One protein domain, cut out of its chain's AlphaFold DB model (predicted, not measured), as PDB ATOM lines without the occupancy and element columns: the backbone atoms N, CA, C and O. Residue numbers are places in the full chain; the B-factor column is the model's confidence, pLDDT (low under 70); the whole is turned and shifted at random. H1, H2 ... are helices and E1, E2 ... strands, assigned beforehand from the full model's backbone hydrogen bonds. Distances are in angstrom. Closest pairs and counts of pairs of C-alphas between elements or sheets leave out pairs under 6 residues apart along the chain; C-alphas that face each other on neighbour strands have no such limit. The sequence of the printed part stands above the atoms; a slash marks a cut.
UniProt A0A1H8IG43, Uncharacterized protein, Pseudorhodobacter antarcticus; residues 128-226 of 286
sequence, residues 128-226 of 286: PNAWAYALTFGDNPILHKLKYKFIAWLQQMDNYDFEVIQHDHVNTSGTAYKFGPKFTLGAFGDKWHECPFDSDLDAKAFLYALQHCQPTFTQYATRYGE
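Overview. This is residues 128 to 226 of the 286 residues of an uncharacterized protein of Pseudorhodobacter antarcticus (UniProt A0A1H8IG43). The model is an open V: on one side a strongly twisted sheet with the long strands E1 and E5 and the shorter E2, on the other the hairpin of E3 and E4. H2 runs across the base between the two, and H1 packs on the sheet at E1, on the inner side of the V. The loop between E3 and E4 makes a long tip, of which residues 172 to 177 stick out free. The printed part has 99 residues with two named helices and five named strands, in the order E1, E2, H1, E3, E4, H2, E5; the class is mixed, and both sheets, E2 - E1 - E5 and E3 - E4, are antiparallel. The whole is flat, spanning 44 by 41 by 22 A, and only just loose, close to compact, with a radius of gyration of the C-alphas of 15.4 A.

Arrangement. E1, residues 128 to 137, is the inner strand of the larger sheet. It forms a hairpin with E2, residues 140 to 145, antiparallel at 130 degrees, with N 144 and O 135 2.9 A apart. On its other side is E5, residues 215 to 224, antiparallel at 157 degrees, with N 132 and O 220 2.9 A apart. H1, residues 148 to 154, is on this sheet at a height of 9.3 A, over E1 and only just slantwise to the strands, at 32 degrees to E1 on the local plane; the closest C-alphas of the two are those of Tyr 133 and Tyr 148, 5.9 A apart. E3, residues 164 to 167, and E4, residues 182 to 185, form an antiparallel hairpin, with N 167 and O 182 2.8 A apart. H2, residues 200 to 212, comes closest to E4 with the C-alphas of Phe 183 and Asp 200, 6.2 A apart. H2 is also on the larger sheet at a height of 9.6 A, only just over E1, with 3 of its 13 C-alphas falling on E1, and across the strands at 72 degrees to E1 on the local plane; the closest C-alphas of H2 and E1 are those of Phe 137 and Ala 209, 6.6 A apart. H1 and H2 are on the same face, making two layers, helices on one face of a sheet, yet they are apart. In H1 and H2 every O i to N i+4 pair is within hydrogen-bond range.

Along the chain. E1 begins at C-alpha 128, (176.533, 178.850, 137.065), and is 25.6 A long. H2 begins at C-alpha 200, (208.950, 172.087, 125.340), and is 18.2 A long. E5, 27.0 A long, ends at C-alpha 224, (174.974, 174.879, 136.690).

Size, cuts and confidence. The C-alphas farthest apart are those of Asp 139 and Gly 174, 48.2 A. The links E3 to E4 and E4 to H2 are long, 14 residues each. The printed part has no cut; its mean pLDDT is 92.6, and no printed residue is under 70.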
ATOM      1  N   PRO A 128     175.158 179.330 137.166       94.50
ATOM      2  CA  PRO A 128     176.533 178.850 137.065       94.50
ATOM      3  C   PRO A 128     177.205 178.692 138.433       94.50
ATOM      4  O   PRO A 128     177.231 179.633 139.226       94.50
ATOM      5  N   ASN A 129     177.786 177.521 138.699       92.25
ATOM      6  CA  ASN A 129     178.516 177.245 139.943       92.25
ATOM      7  C   ASN A 129     179.934 176.693 139.727       92.25
ATOM      8  O   ASN A 129     180.681 176.515 140.687       92.25
ATOM      9  N   ALA A 130     180.320 176.440 138.477       91.81
ATOM     10  CA  ALA A 130     181.691 176.141 138.099       91.81
ATOM     11  C   ALA A 130     182.024 176.829 136.776       91.81
ATOM     12  O   ALA A 130     181.177 176.951 135.887       91.81
ATOM     13  N   TRP A 131     183.275 177.255 136.660       93.69
ATOM     14  CA  TRP A 131     183.766 178.045 135.543       93.69
ATOM     15  C   TRP A 131     185.022 177.402 134.975       93.69
ATOM     16  O   TRP A 131     185.886 176.945 135.726       93.69
ATOM     17  N   ALA A 132     185.123 177.381 133.650       94.06
ATOM     18  CA  ALA A 132     186.373 177.126 132.954       94.06
ATOM     19  C   ALA A 132     186.901 178.422 132.350       94.06
ATOM     20  O   ALA A 132     186.146 179.339 132.018       94.06
ATOM     21  N   TYR A 133     188.220 178.447 132.210       94.81
ATOM     22  CA  TYR A 133     188.965 179.550 131.641       94.81
ATOM     23  C   TYR A 133     189.727 179.017 130.440       94.81
ATOM     24  O   TYR A 133     190.355 177.953 130.494       94.81
ATOM     25  N   ALA A 134     189.628 179.743 129.343       95.62
ATOM     26  CA  ALA A 134     190.322 179.433 128.116       95.62
ATOM     27  C   ALA A 134     190.763 180.730 127.451       95.62
ATOM     28  O   ALA A 134     190.340 181.821 127.835       95.62
ATOM     29  N   LEU A 135     191.593 180.596 126.431       95.81
ATOM     30  CA  LEU A 135     191.877 181.685 125.516       95.81
ATOM     31  C   LEU A 135     191.849 181.200 124.073       95.81
ATOM     32  O   LEU A 135     191.935 180.001 123.799       95.81
ATOM     33  N   THR A 136     191.713 182.163 123.179       96.88
ATOM     34  CA  THR A 136     191.844 182.012 121.729       96.88
ATOM     35  C   THR A 136     192.922 182.963 121.230       96.88
ATOM     36  O   THR A 136     193.279 183.911 121.931       96.88
ATOM     37  N   PHE A 137     193.451 182.692 120.043       96.19
ATOM     38  CA  PHE A 137     194.508 183.481 119.420       96.19
ATOM     39  C   PHE A 137     194.013 184.005 118.068       96.19
ATOM     40  O   PHE A 137     193.784 183.216 117.148       96.19
ATOM     41  N   GLY A 138     193.844 185.324 117.952       92.81
ATOM     42  CA  GLY A 138     193.324 185.984 116.757       92.81
ATOM     43  C   GLY A 138     191.953 185.433 116.368       92.81
ATOM     44  O   GLY A 138     191.090 185.243 117.221       92.81
ATOM     45  N   ASP A 139     191.781 185.112 115.087       92.69
ATOM     46  CA  ASP A 139     190.529 184.561 114.551       92.69
ATOM     47  C   ASP A 139     190.399 183.033 114.721       92.69
ATOM     48  O   ASP A 139     189.458 182.427 114.207       92.69
ATOM     49  N   ASN A 140     191.338 182.369 115.411       92.56
ATOM     50  CA  ASN A 140     191.273 180.924 115.617       92.56
ATOM     51  C   ASN A 140     190.206 180.573 116.676       92.56
ATOM     52  O   ASN A 140     190.377 180.919 117.847       92.56
ATOM     53  N   PRO A 141     189.144 179.820 116.324       91.81
ATOM     54  CA  PRO A 141     188.052 179.513 117.247       91.81
ATOM     55  C   PRO A 141     188.396 178.436 118.292       91.81
ATOM     56  O   PRO A 141     187.557 178.104 119.133       91.81
ATOM     57  N   ILE A 142     189.590 177.834 118.238       94.62
ATOM     58  CA  ILE A 142     189.987 176.763 119.158       94.62
ATOM     59  C   ILE A 142     190.247 177.334 120.557       94.62
ATOM     60  O   ILE A 142     191.143 178.146 120.771       94.62
ATOM     61  N   LEU A 143     189.487 176.838 121.538       94.69
ATOM     62  CA  LEU A 143     189.661 177.180 122.947       94.69
ATOM     63  C   LEU A 143     190.831 176.407 123.562       94.69
ATOM     64  O   LEU A 143     190.737 175.201 123.815       94.69
ATOM     65  N   HIS A 144     191.895 177.124 123.907       94.62
ATOM     66  CA  HIS A 144     193.008 176.600 124.690       94.62
ATOM     67  C   HIS A 144     192.639 176.625 126.179       94.62
ATOM     68  O   HIS A 144     192.743 177.653 126.849       94.62
ATOM     69  N   LYS A 145     192.151 175.489 126.695       94.06
ATOM     70  CA  LYS A 145     191.750 175.334 128.104       94.06
ATOM     71  C   LYS A 145     192.983 175.212 128.993       94.06
ATOM     72  O   LYS A 145     193.774 174.288 128.829       94.06
ATOM     73  N   LEU A 146     193.111 176.111 129.963       92.00
ATOM     74  CA  LEU A 146     194.261 176.183 130.864       92.00
ATOM     75  C   LEU A 146     193.799 176.345 132.314       92.00
ATOM     76  O   LEU A 146     192.646 176.678 132.597       92.00
ATOM     77  N   LYS A 147     194.704 176.095 133.265       91.50
ATOM     78  CA  LYS A 147     194.408 176.280 134.693       91.50
ATOM     79  C   LYS A 147     194.105 177.755 134.979       91.50
ATOM     80  O   LYS A 147     194.835 178.632 134.523       91.50
ATOM     81  N   TYR A 148     193.098 178.015 135.820       92.88
ATOM     82  CA  TYR A 148     192.689 179.373 136.207       92.88
ATOM     83  C   TYR A 148     193.863 180.244 136.666       92.88
ATOM     84  O   TYR A 148     194.002 181.360 136.189       92.88
ATOM     85  N   LYS A 149     194.742 179.721 137.535       94.06
ATOM     86  CA  LYS A 149     195.901 180.479 138.036       94.06
ATOM     87  C   LYS A 149     196.807 180.984 136.906       94.06
ATOM     88  O   LYS A 149     197.303 182.095 136.998       94.06
ATOM     89  N   PHE A 150     196.995 180.181 135.857       95.12
ATOM     90  CA  PHE A 150     197.835 180.546 134.719       95.12
ATOM     91  C   PHE A 150     197.177 181.613 133.851       95.12
ATOM     92  O   PHE A 150     197.808 182.609 133.525       95.12
ATOM     93  N   ILE A 151     195.884 181.450 133.554       94.81
ATOM     94  CA  ILE A 151     195.108 182.463 132.827       94.81
ATOM     95  C   ILE A 151     195.071 183.788 133.598       94.81
ATOM     96  O   ILE A 151     195.342 184.834 133.022       94.81
ATOM     97  N   ALA A 152     194.786 183.742 134.901       94.69
ATOM     98  CA  ALA A 152     194.726 184.929 135.747       94.69
ATOM     99  C   ALA A 152     196.076 185.656 135.824       94.69
ATOM    100  O   ALA A 152     196.101 186.880 135.847       94.69
ATOM    101  N   TRP A 153     197.190 184.914 135.839       95.50
ATOM    102  CA  TRP A 153     198.529 185.493 135.746       95.50
ATOM    103  C   TRP A 153     198.769 186.143 134.378       95.50
ATOM    104  O   TRP A 153     199.145 187.307 134.331       95.50
ATOM    105  N   LEU A 154     198.466 185.452 133.273       95.75
ATOM    106  CA  LEU A 154     198.617 185.995 131.915       95.75
ATOM    107  C   LEU A 154     197.820 187.291 131.693       95.75
ATOM    108  O   LEU A 154     198.291 188.187 130.999       95.75
ATOM    109  N   GLN A 155     196.628 187.405 132.285       94.88
ATOM    110  CA  GLN A 155     195.782 188.601 132.195       94.88
ATOM    111  C   GLN A 155     196.375 189.837 132.890       94.88
ATOM    112  O   GLN A 155     195.902 190.943 132.645       94.88
ATOM    113  N   GLN A 156     197.371 189.665 133.763       94.75
ATOM    114  CA  GLN A 156     198.044 190.759 134.472       94.75
ATOM    115  C   GLN A 156     199.288 191.273 133.737       94.75
ATOM    116  O   GLN A 156     199.942 192.186 134.229       94.75
ATOM    117  N   MET A 157     199.656 190.656 132.614       93.50
ATOM    118  CA  MET A 157     200.899 190.956 131.911       93.50
ATOM    119  C   MET A 157     200.669 192.021 130.839       93.50
ATOM    120  O   MET A 157     199.771 191.886 130.011       93.50
ATOM    121  N   ASP A 158     201.519 193.051 130.826       90.06
ATOM    122  CA  ASP A 158     201.474 194.119 129.814       90.06
ATOM    123  C   ASP A 158     202.060 193.673 128.462       90.06
ATOM    124  O   ASP A 158     201.741 194.230 127.412       90.06
ATOM    125  N   ASN A 159     202.945 192.675 128.486       91.50
ATOM    126  CA  ASN A 159     203.535 192.042 127.315       91.50
ATOM    127  C   ASN A 159     203.840 190.566 127.611       91.50
ATOM    128  O   ASN A 159     203.710 190.106 128.745       91.50
ATOM    129  N   TYR A 160     204.242 189.829 126.581       94.19
ATOM    130  CA  TYR A 160     204.451 188.385 126.653       94.19
ATOM    131  C   TYR A 160     205.891 187.980 126.315       94.19
ATOM    132  O   TYR A 160     206.121 186.986 125.626       94.19
ATOM    133  N   ASP A 161     206.865 188.772 126.766       94.06
ATOM    134  CA  ASP A 161     208.289 188.464 126.621       94.06
ATOM    135  C   ASP A 161     208.759 187.564 127.774       94.06
ATOM    136  O   ASP A 161     209.205 188.026 128.825       94.06
ATOM    137  N   PHE A 162     208.571 186.256 127.601       95.19
ATOM    138  CA  PHE A 162     208.925 185.246 128.593       95.19
ATOM    139  C   PHE A 162     209.904 184.230 128.020       95.19
ATOM    140  O   PHE A 162     209.947 183.983 126.819       95.19
ATOM    141  N   GLU A 163     210.616 183.548 128.908       94.94
ATOM    142  CA  GLU A 163     211.383 182.353 128.568       94.94
ATOM    143  C   GLU A 163     210.579 181.089 128.890       94.94
ATOM    144  O   GLU A 163     209.739 181.086 129.790       94.94
ATOM    145  N   VAL A 164     210.841 179.989 128.184       96.50
ATOM    146  CA  VAL A 164     210.289 178.678 128.553       96.50
ATOM    147  C   VAL A 164     211.213 178.026 129.577       96.50
ATOM    148  O   VAL A 164     212.392 177.811 129.303       96.50
ATOM    149  N   ILE A 165     210.669 177.689 130.747       96.31
ATOM    150  CA  ILE A 165     211.409 177.073 131.853       96.31
ATOM    151  C   ILE A 165     210.974 175.616 132.010       96.31
ATOM    152  O   ILE A 165     209.781 175.314 132.075       96.31
ATOM    153  N   GLN A 166     211.951 174.713 132.105       95.75
ATOM    154  CA  GLN A 166     211.739 173.302 132.423       95.75
ATOM    155  C   GLN A 166     211.791 173.078 133.938       95.75
ATOM    156  O   GLN A 166     212.731 173.500 134.607       95.75
ATOM    157  N   HIS A 167     210.819 172.337 134.461       93.81
ATOM    158  CA  HIS A 167     210.838 171.792 135.813       93.81
ATOM    159  C   HIS A 167     210.870 170.268 135.741       93.81
ATOM    160  O   HIS A 167     210.010 169.649 135.110       93.81
ATOM    161  N   ASP A 168     211.829 169.657 136.431       92.00
ATOM    162  CA  ASP A 168     211.923 168.204 136.556       92.00
ATOM    163  C   ASP A 168     211.087 167.696 137.737       92.00
ATOM    164  O   ASP A 168     210.947 168.361 138.769       92.00
ATOM    165  N   HIS A 169     210.523 166.495 137.604       90.06
ATOM    166  CA  HIS A 169     209.809 165.861 138.706       90.06
ATOM    167  C   HIS A 169     210.800 165.295 139.731       90.06
ATOM    168  O   HIS A 169     211.572 164.380 139.433       90.06
ATOM    169  N   VAL A 170     210.737 165.779 140.973       85.44
ATOM    170  CA  VAL A 170     211.501 165.199 142.084       85.44
ATOM    171  C   VAL A 170     210.781 163.942 142.575       85.44
ATOM    172  O   VAL A 170     209.735 164.014 143.217       85.44
ATOM    173  N   ASN A 171     211.336 162.767 142.272       79.31
ATOM    174  CA  ASN A 171     210.774 161.504 142.750       79.31
ATOM    175  C   ASN A 171     211.011 161.348 144.256       79.31
ATOM    176  O   ASN A 171     212.137 161.471 144.735       79.31
ATOM    177  N   THR A 172     209.950 161.033 144.998       76.44
ATOM    178  CA  THR A 172     210.061 160.689 146.421       76.44
ATOM    179  C   THR A 172     210.472 159.219 146.559       76.44
ATOM    180  O   THR A 172     210.103 158.381 145.734       76.44
ATOM    181  N   SER A 173     211.259 158.881 147.583       70.06
ATOM    182  CA  SER A 173     211.722 157.507 147.816       70.06
ATOM    183  C   SER A 173     210.539 156.538 147.956       70.06
ATOM    184  O   SER A 173     209.713 156.713 148.850       70.06
ATOM    185  N   GLY A 174     210.477 155.513 147.100       74.06
ATOM    186  CA  GLY A 174     209.457 154.455 147.148       74.06
ATOM    187  C   GLY A 174     208.543 154.362 145.921       74.06
ATOM    188  O   GLY A 174     207.828 153.375 145.781       74.06
ATOM    189  N   THR A 175     208.586 155.327 144.996       70.69
ATOM    190  CA  THR A 175     207.818 155.261 143.740       70.69
ATOM    191  C   THR A 175     208.697 154.826 142.566       70.69
ATOM    192  O   THR A 175     209.673 155.497 142.239       70.69
ATOM    193  N   ALA A 176     208.338 153.719 141.904       77.75
ATOM    194  CA  ALA A 176     209.049 153.211 140.722       77.75
ATOM    195  C   ALA A 176     208.744 154.000 139.432       77.75
ATOM    196  O   ALA A 176     209.494 153.918 138.459       77.75
ATOM    197  N   TYR A 177     207.644 154.757 139.413       80.62
ATOM    198  CA  TYR A 177     207.211 155.519 138.248       80.62
ATOM    199  C   TYR A 177     207.986 156.838 138.134       80.62
ATOM    200  O   TYR A 177     208.025 157.618 139.084       80.62
ATOM    201  N   LYS A 178     208.588 157.089 136.966       82.38
ATOM    202  CA  LYS A 178     209.297 158.337 136.655       82.38
ATOM    203  C   LYS A 178     208.406 159.222 135.792       82.38
ATOM    204  O   LYS A 178     208.139 158.884 134.642       82.38
ATOM    205  N   PHE A 179     207.969 160.348 136.343       88.75
ATOM    206  CA  PHE A 179     207.271 161.368 135.567       88.75
ATOM    207  C   PHE A 179     208.262 162.158 134.700       88.75
ATOM    208  O   PHE A 179     209.399 162.393 135.112       88.75
ATOM    209  N   GLY A 180     207.829 162.550 133.499       91.81
ATOM    210  CA  GLY A 180     208.596 163.438 132.620       91.81
ATOM    211  C   GLY A 180     208.663 164.877 133.151       91.81
ATOM    212  O   GLY A 180     207.935 165.221 134.090       91.81
ATOM    213  N   PRO A 181     209.525 165.729 132.573       94.81
ATOM    214  CA  PRO A 181     209.554 167.146 132.909       94.81
ATOM    215  C   PRO A 181     208.247 167.836 132.504       94.81
ATOM    216  O   PRO A 181     207.512 167.354 131.644       94.81
ATOM    217  N   LYS A 182     207.974 168.980 133.122       96.12
ATOM    218  CA  LYS A 182     206.906 169.894 132.710       96.12
ATOM    219  C   LYS A 182     207.480 171.280 132.466       96.12
ATOM    220  O   LYS A 182     208.497 171.645 133.049       96.12
ATOM    221  N   PHE A 183     206.806 172.058 131.632       96.50
ATOM    222  CA  PHE A 183     207.292 173.344 131.150       96.50
ATOM    223  C   PHE A 183     206.326 174.466 131.525       96.50
ATOM    224  O   PHE A 183     205.105 174.277 131.566       96.50
ATOM    225  N   THR A 184     206.883 175.636 131.810       96.56
ATOM    226  CA  THR A 184     206.144 176.855 132.147       96.56
ATOM    227  C   THR A 184     206.738 178.068 131.437       96.56
ATOM    228  O   THR A 184     207.791 177.966 130.806       96.56
ATOM    229  N   LEU A 185     206.049 179.205 131.517       96.06
ATOM    230  CA  LEU A 185     206.571 180.493 131.070       96.06
ATOM    231  C   LEU A 185     207.240 181.206 132.249       96.06
ATOM    232  O   LEU A 185     206.783 181.093 133.389       96.06
ATOM    233  N   GLY A 186     208.322 181.930 131.968       89.25
ATOM    234  CA  GLY A 186     209.098 182.677 132.948       89.25
ATOM    235  C   GLY A 186     208.206 183.528 133.845       89.25
ATOM    236  O   GLY A 186     207.298 184.198 133.367       89.25
ATOM    237  N   ALA A 187     208.468 183.470 135.152       85.25
ATOM    238  CA  ALA A 187     207.691 184.104 136.221       85.25
ATOM    239  C   ALA A 187     206.322 183.475 136.574       85.25
ATOM    240  O   ALA A 187     205.674 183.972 137.499       85.25
ATOM    241  N   PHE A 188     205.903 182.361 135.953       91.56
ATOM    242  CA  PHE A 188     204.722 181.605 136.391       91.56
ATOM    243  C   PHE A 188     205.047 180.226 136.964       91.56
ATOM    244  O   PHE A 188     205.440 179.328 136.223       91.56
ATOM    245  N   GLY A 189     204.726 180.027 138.248       83.69
ATOM    246  CA  GLY A 189     204.807 178.734 138.933       83.69
ATOM    247  C   GLY A 189     206.245 178.246 139.119       83.69
ATOM    248  O   GLY A 189     207.036 178.215 138.187       83.69
ATOM    249  N   ASP A 190     206.603 177.840 140.333       88.19
ATOM    250  CA  ASP A 190     207.948 177.334 140.654       88.19
ATOM    251  C   ASP A 190     207.981 175.806 140.842       88.19
ATOM    252  O   ASP A 190     209.039 175.207 141.054       88.19
ATOM    253  N   LYS A 191     206.818 175.153 140.741       91.25
ATOM    254  CA  LYS A 191     206.630 173.723 141.014       91.25
ATOM    255  C   LYS A 191     206.187 172.961 139.777       91.25
ATOM    256  O   LYS A 191     205.246 173.351 139.091       91.25
ATOM    257  N   TRP A 192     206.750 171.761 139.611       93.12
ATOM    258  CA  TRP A 192     206.428 170.828 138.525       93.12
ATOM    259  C   TRP A 192     204.917 170.655 138.284       93.12
ATOM    260  O   TRP A 192     204.451 170.762 137.158       93.12
ATOM    261  N   HIS A 193     204.111 170.440 139.329       90.69
ATOM    262  CA  HIS A 193     202.669 170.186 139.174       90.69
ATOM    263  C   HIS A 193     201.840 171.435 138.823       90.69
ATOM    264  O   HIS A 193     200.657 171.318 138.482       90.69
ATOM    265  N   GLU A 194     202.423 172.629 138.915       92.50
ATOM    266  CA  GLU A 194     201.773 173.887 138.549       92.50
ATOM    267  C   GLU A 194     201.959 174.201 137.062       92.50
ATOM    268  O   GLU A 194     201.027 174.735 136.455       92.50
ATOM    269  N   CYS A 195     203.077 173.758 136.475       94.12
ATOM    270  CA  CYS A 195     203.427 173.940 135.070       94.12
ATOM    271  C   CYS A 195     202.271 173.555 134.115       94.12
ATOM    272  O   CYS A 195     201.673 172.476 134.267       94.12
ATOM    273  N   PRO A 196     201.924 174.430 133.153       94.50
ATOM    274  CA  PRO A 196     200.795 174.227 132.246       94.50
ATOM    275  C   PRO A 196     201.086 173.293 131.062       94.50
ATOM    276  O   PRO A 196     200.126 172.795 130.478       94.50
ATOM    277  N   PHE A 197     202.354 173.032 130.722       95.94
ATOM    278  CA  PHE A 197     202.727 172.265 129.529       95.94
ATOM    279  C   PHE A 197     203.503 170.991 129.873       95.94
ATOM    280  O   PHE A 197     204.322 170.975 130.792       95.94
ATOM    281  N   ASP A 198     203.271 169.930 129.100       95.31
ATOM    282  CA  ASP A 198     203.964 168.640 129.234       95.31
ATOM    283  C   ASP A 198     205.127 168.480 128.235       95.31
ATOM    284  O   ASP A 198     205.894 167.522 128.328       95.31
ATOM    285  N   SER A 199     205.290 169.413 127.289       96.50
ATOM    286  CA  SER A 199     206.385 169.405 126.317       96.50
ATOM    287  C   SER A 199     206.950 170.805 126.049       96.50
ATOM    288  O   SER A 199     206.233 171.808 126.103       96.50
ATOM    289  N   ASP A 200     208.247 170.861 125.738       96.81
ATOM    290  CA  ASP A 200     208.950 172.087 125.340       96.81
ATOM    291  C   ASP A 200     208.358 172.688 124.057       96.81
ATOM    292  O   ASP A 200     208.196 173.903 123.943       96.81
ATOM    293  N   LEU A 201     207.978 171.828 123.106       97.25
ATOM    294  CA  LEU A 201     207.377 172.244 121.843       97.25
ATOM    295  C   LEU A 201     206.033 172.948 122.065       97.25
ATOM    296  O   LEU A 201     205.824 174.020 121.502       97.25
ATOM    297  N   ASP A 202     205.157 172.388 122.905       96.19
ATOM    298  CA  ASP A 202     203.859 173.000 123.208       96.19
ATOM    299  C   ASP A 202     204.033 174.344 123.917       96.19
ATOM    300  O   ASP A 202     203.366 175.315 123.564       96.19
ATOM    301  N   ALA A 203     204.960 174.426 124.878       96.56
ATOM    302  CA  ALA A 203     205.248 175.663 125.600       96.56
ATOM    303  C   ALA A 203     205.768 176.768 124.663       96.56
ATOM    304  O   ALA A 203     205.286 177.899 124.715       96.56
ATOM    305  N   LYS A 204     206.705 176.437 123.764       97.62
ATOM    306  CA  LYS A 204     207.254 177.378 122.774       97.62
ATOM    307  C   LYS A 204     206.218 177.800 121.739       97.62
ATOM    308  O   LYS A 204     206.124 178.985 121.430       97.62
ATOM    309  N   ALA A 205     205.427 176.861 121.222       96.56
ATOM    310  CA  ALA A 205     204.360 177.167 120.272       96.56
ATOM    311  C   ALA A 205     203.284 178.060 120.907       96.56
ATOM    312  O   ALA A 205     202.814 179.011 120.282       96.56
ATOM    313  N   PHE A 206     202.931 177.790 122.165       96.56
ATOM    314  CA  PHE A 206     201.999 178.614 122.919       96.56
ATOM    315  C   PHE A 206     202.548 180.025 123.162       96.56
ATOM    316  O   PHE A 206     201.835 180.996 122.917       96.56
ATOM    317  N   LEU A 207     203.805 180.154 123.597       96.62
ATOM    318  CA  LEU A 207     204.458 181.452 123.789       96.62
ATOM    319  C   LEU A 207     204.515 182.251 122.480       96.62
ATOM    320  O   LEU A 207     204.176 183.431 122.468       96.62
ATOM    321  N   TYR A 208     204.860 181.596 121.370       96.50
ATOM    322  CA  TYR A 208     204.844 182.217 120.048       96.50
ATOM    323  C   TYR A 208     203.445 182.752 119.699       96.50
ATOM    324  O   TYR A 208     203.294 183.909 119.309       96.50
ATOM    325  N   ALA A 209     202.391 181.953 119.891       96.25
ATOM    326  CA  ALA A 209     201.020 182.406 119.651       96.25
ATOM    327  C   ALA A 209     200.630 183.585 120.563       96.25
ATOM    328  O   ALA A 209     199.996 184.538 120.113       96.25
ATOM    329  N   LEU A 210     201.065 183.560 121.822       95.44
ATOM    330  CA  LEU A 210     200.839 184.632 122.787       95.44
ATOM    331  C   LEU A 210     201.487 185.954 122.343       95.44
ATOM    332  O   LEU A 210     200.857 187.005 122.437       95.44
ATOM    333  N   GLN A 211     202.697 185.894 121.783       95.38
ATOM    334  CA  GLN A 211     203.443 187.053 121.286       95.38
ATOM    335  C   GLN A 211     202.914 187.602 119.952       95.38
ATOM    336  O   GLN A 211     203.000 188.804 119.704       95.38
ATOM    337  N   HIS A 212     202.369 186.740 119.087       95.88
ATOM    338  CA  HIS A 212     202.079 187.099 117.693       95.88
ATOM    339  C   HIS A 212     200.593 187.145 117.326       95.88
ATOM    340  O   HIS A 212     200.245 187.718 116.293       95.88
ATOM    341  N   CYS A 213     199.707 186.555 118.128       93.00
ATOM    342  CA  CYS A 213     198.328 186.292 117.721       93.00
ATOM    343  C   CYS A 213     197.282 186.843 118.700       93.00
ATOM    344  O   CYS A 213     196.258 186.201 118.865       93.00
ATOM    345  N   GLN A 214     197.523 187.996 119.339       90.31
ATOM    346  CA  GLN A 214     196.563 188.747 120.183       90.31
ATOM    347  C   GLN A 214     195.571 187.860 120.975       90.31
ATOM    348  O   GLN A 214     194.474 187.561 120.489       90.31
ATOM    349  N   PRO A 215     195.928 187.416 122.192       95.31
ATOM    350  CA  PRO A 215     195.089 186.499 122.953       95.31
ATOM    351  C   PRO A 215     193.767 187.146 123.382       95.31
ATOM    352  O   PRO A 215     193.739 188.260 123.901       95.31
ATOM    353  N   THR A 216     192.670 186.401 123.252       96.06
ATOM    354  CA  THR A 216     191.369 186.756 123.836       96.06
ATOM    355  C   THR A 216     191.017 185.763 124.931       96.06
ATOM    356  O   THR A 216     190.915 184.561 124.677       96.06
ATOM    357  N   PHE A 217     190.824 186.260 126.153       95.69
ATOM    358  CA  PHE A 217     190.503 185.447 127.324       95.69
ATOM    359  C   PHE A 217     188.995 185.261 127.475       95.69
ATOM    360  O   PHE A 217     188.239 186.229 127.514       95.69
ATOM    361  N   THR A 218     188.574 184.012 127.639       95.06
ATOM    362  CA  THR A 218     187.165 183.631 127.726       95.06
ATOM    363  C   THR A 218     186.907 182.851 129.007       95.06
ATOM    364  O   THR A 218     187.558 181.842 129.294       95.06
ATOM    365  N   GLN A 219     185.898 183.290 129.756       95.00
ATOM    366  CA  GLN A 219     185.333 182.569 130.891       95.00
ATOM    367  C   GLN A 219     183.954 182.034 130.501       95.00
ATOM    368  O   GLN A 219     183.123 182.774 129.980       95.00
ATOM    369  N   TYR A 220     183.690 180.756 130.776       94.19
ATOM    370  CA  TYR A 220     182.385 180.155 130.508       94.19
ATOM    371  C   TYR A 220     181.993 179.143 131.586       94.19
ATOM    372  O   TYR A 220     182.838 178.499 132.215       94.19
ATOM    373  N   ALA A 221     180.690 179.030 131.826       95.62
ATOM    374  CA  ALA A 221     180.143 178.136 132.834       95.62
ATOM    375  C   ALA A 221     180.233 176.674 132.372       95.62
ATOM    376  O   ALA A 221     179.831 176.338 131.257       95.62
ATOM    377  N   THR A 222     180.753 175.797 133.231       94.62
ATOM    378  CA  THR A 222     180.869 174.348 132.968       94.62
ATOM    379  C   THR A 222     179.881 173.515 133.759       94.62
ATOM    380  O   THR A 222     179.613 172.371 133.396       94.62
ATOM    381  N   ARG A 223     179.338 174.075 134.838       94.19
ATOM    382  CA  ARG A 223     178.309 173.438 135.648       94.19
ATOM    383  C   ARG A 223     177.341 174.485 136.161       94.19
ATOM    384  O   ARG A 223     177.731 175.603 136.506       94.19
ATOM    385  N   TYR A 224     176.087 174.079 136.218       95.44
ATOM    386  CA  TYR A 224     174.974 174.879 136.690       95.44
ATOM    387  C   TYR A 224     174.375 174.188 137.912       95.44
ATOM    388  O   TYR A 224     174.426 172.962 138.016       95.44
ATOM    389  N   GLY A 225     173.850 174.972 138.846       95.38
ATOM    390  CA  GLY A 225     173.105 174.445 139.978       95.38
ATOM    391  C   GLY A 225     171.881 173.679 139.500       95.38
ATOM    392  O   GLY A 225     171.229 174.074 138.529       95.38
ATOM    393  N   GLU A 226     171.565 172.593 140.189       95.00
ATOM    394  CA  GLU A 226     170.351 171.815 139.922       95.00
ATOM    395  C   GLU A 226     169.150 172.436 140.643       95.00
ATOM    396  O   GLU A 226     168.011 172.322 140.187       95.00
TER     397      GLU A 226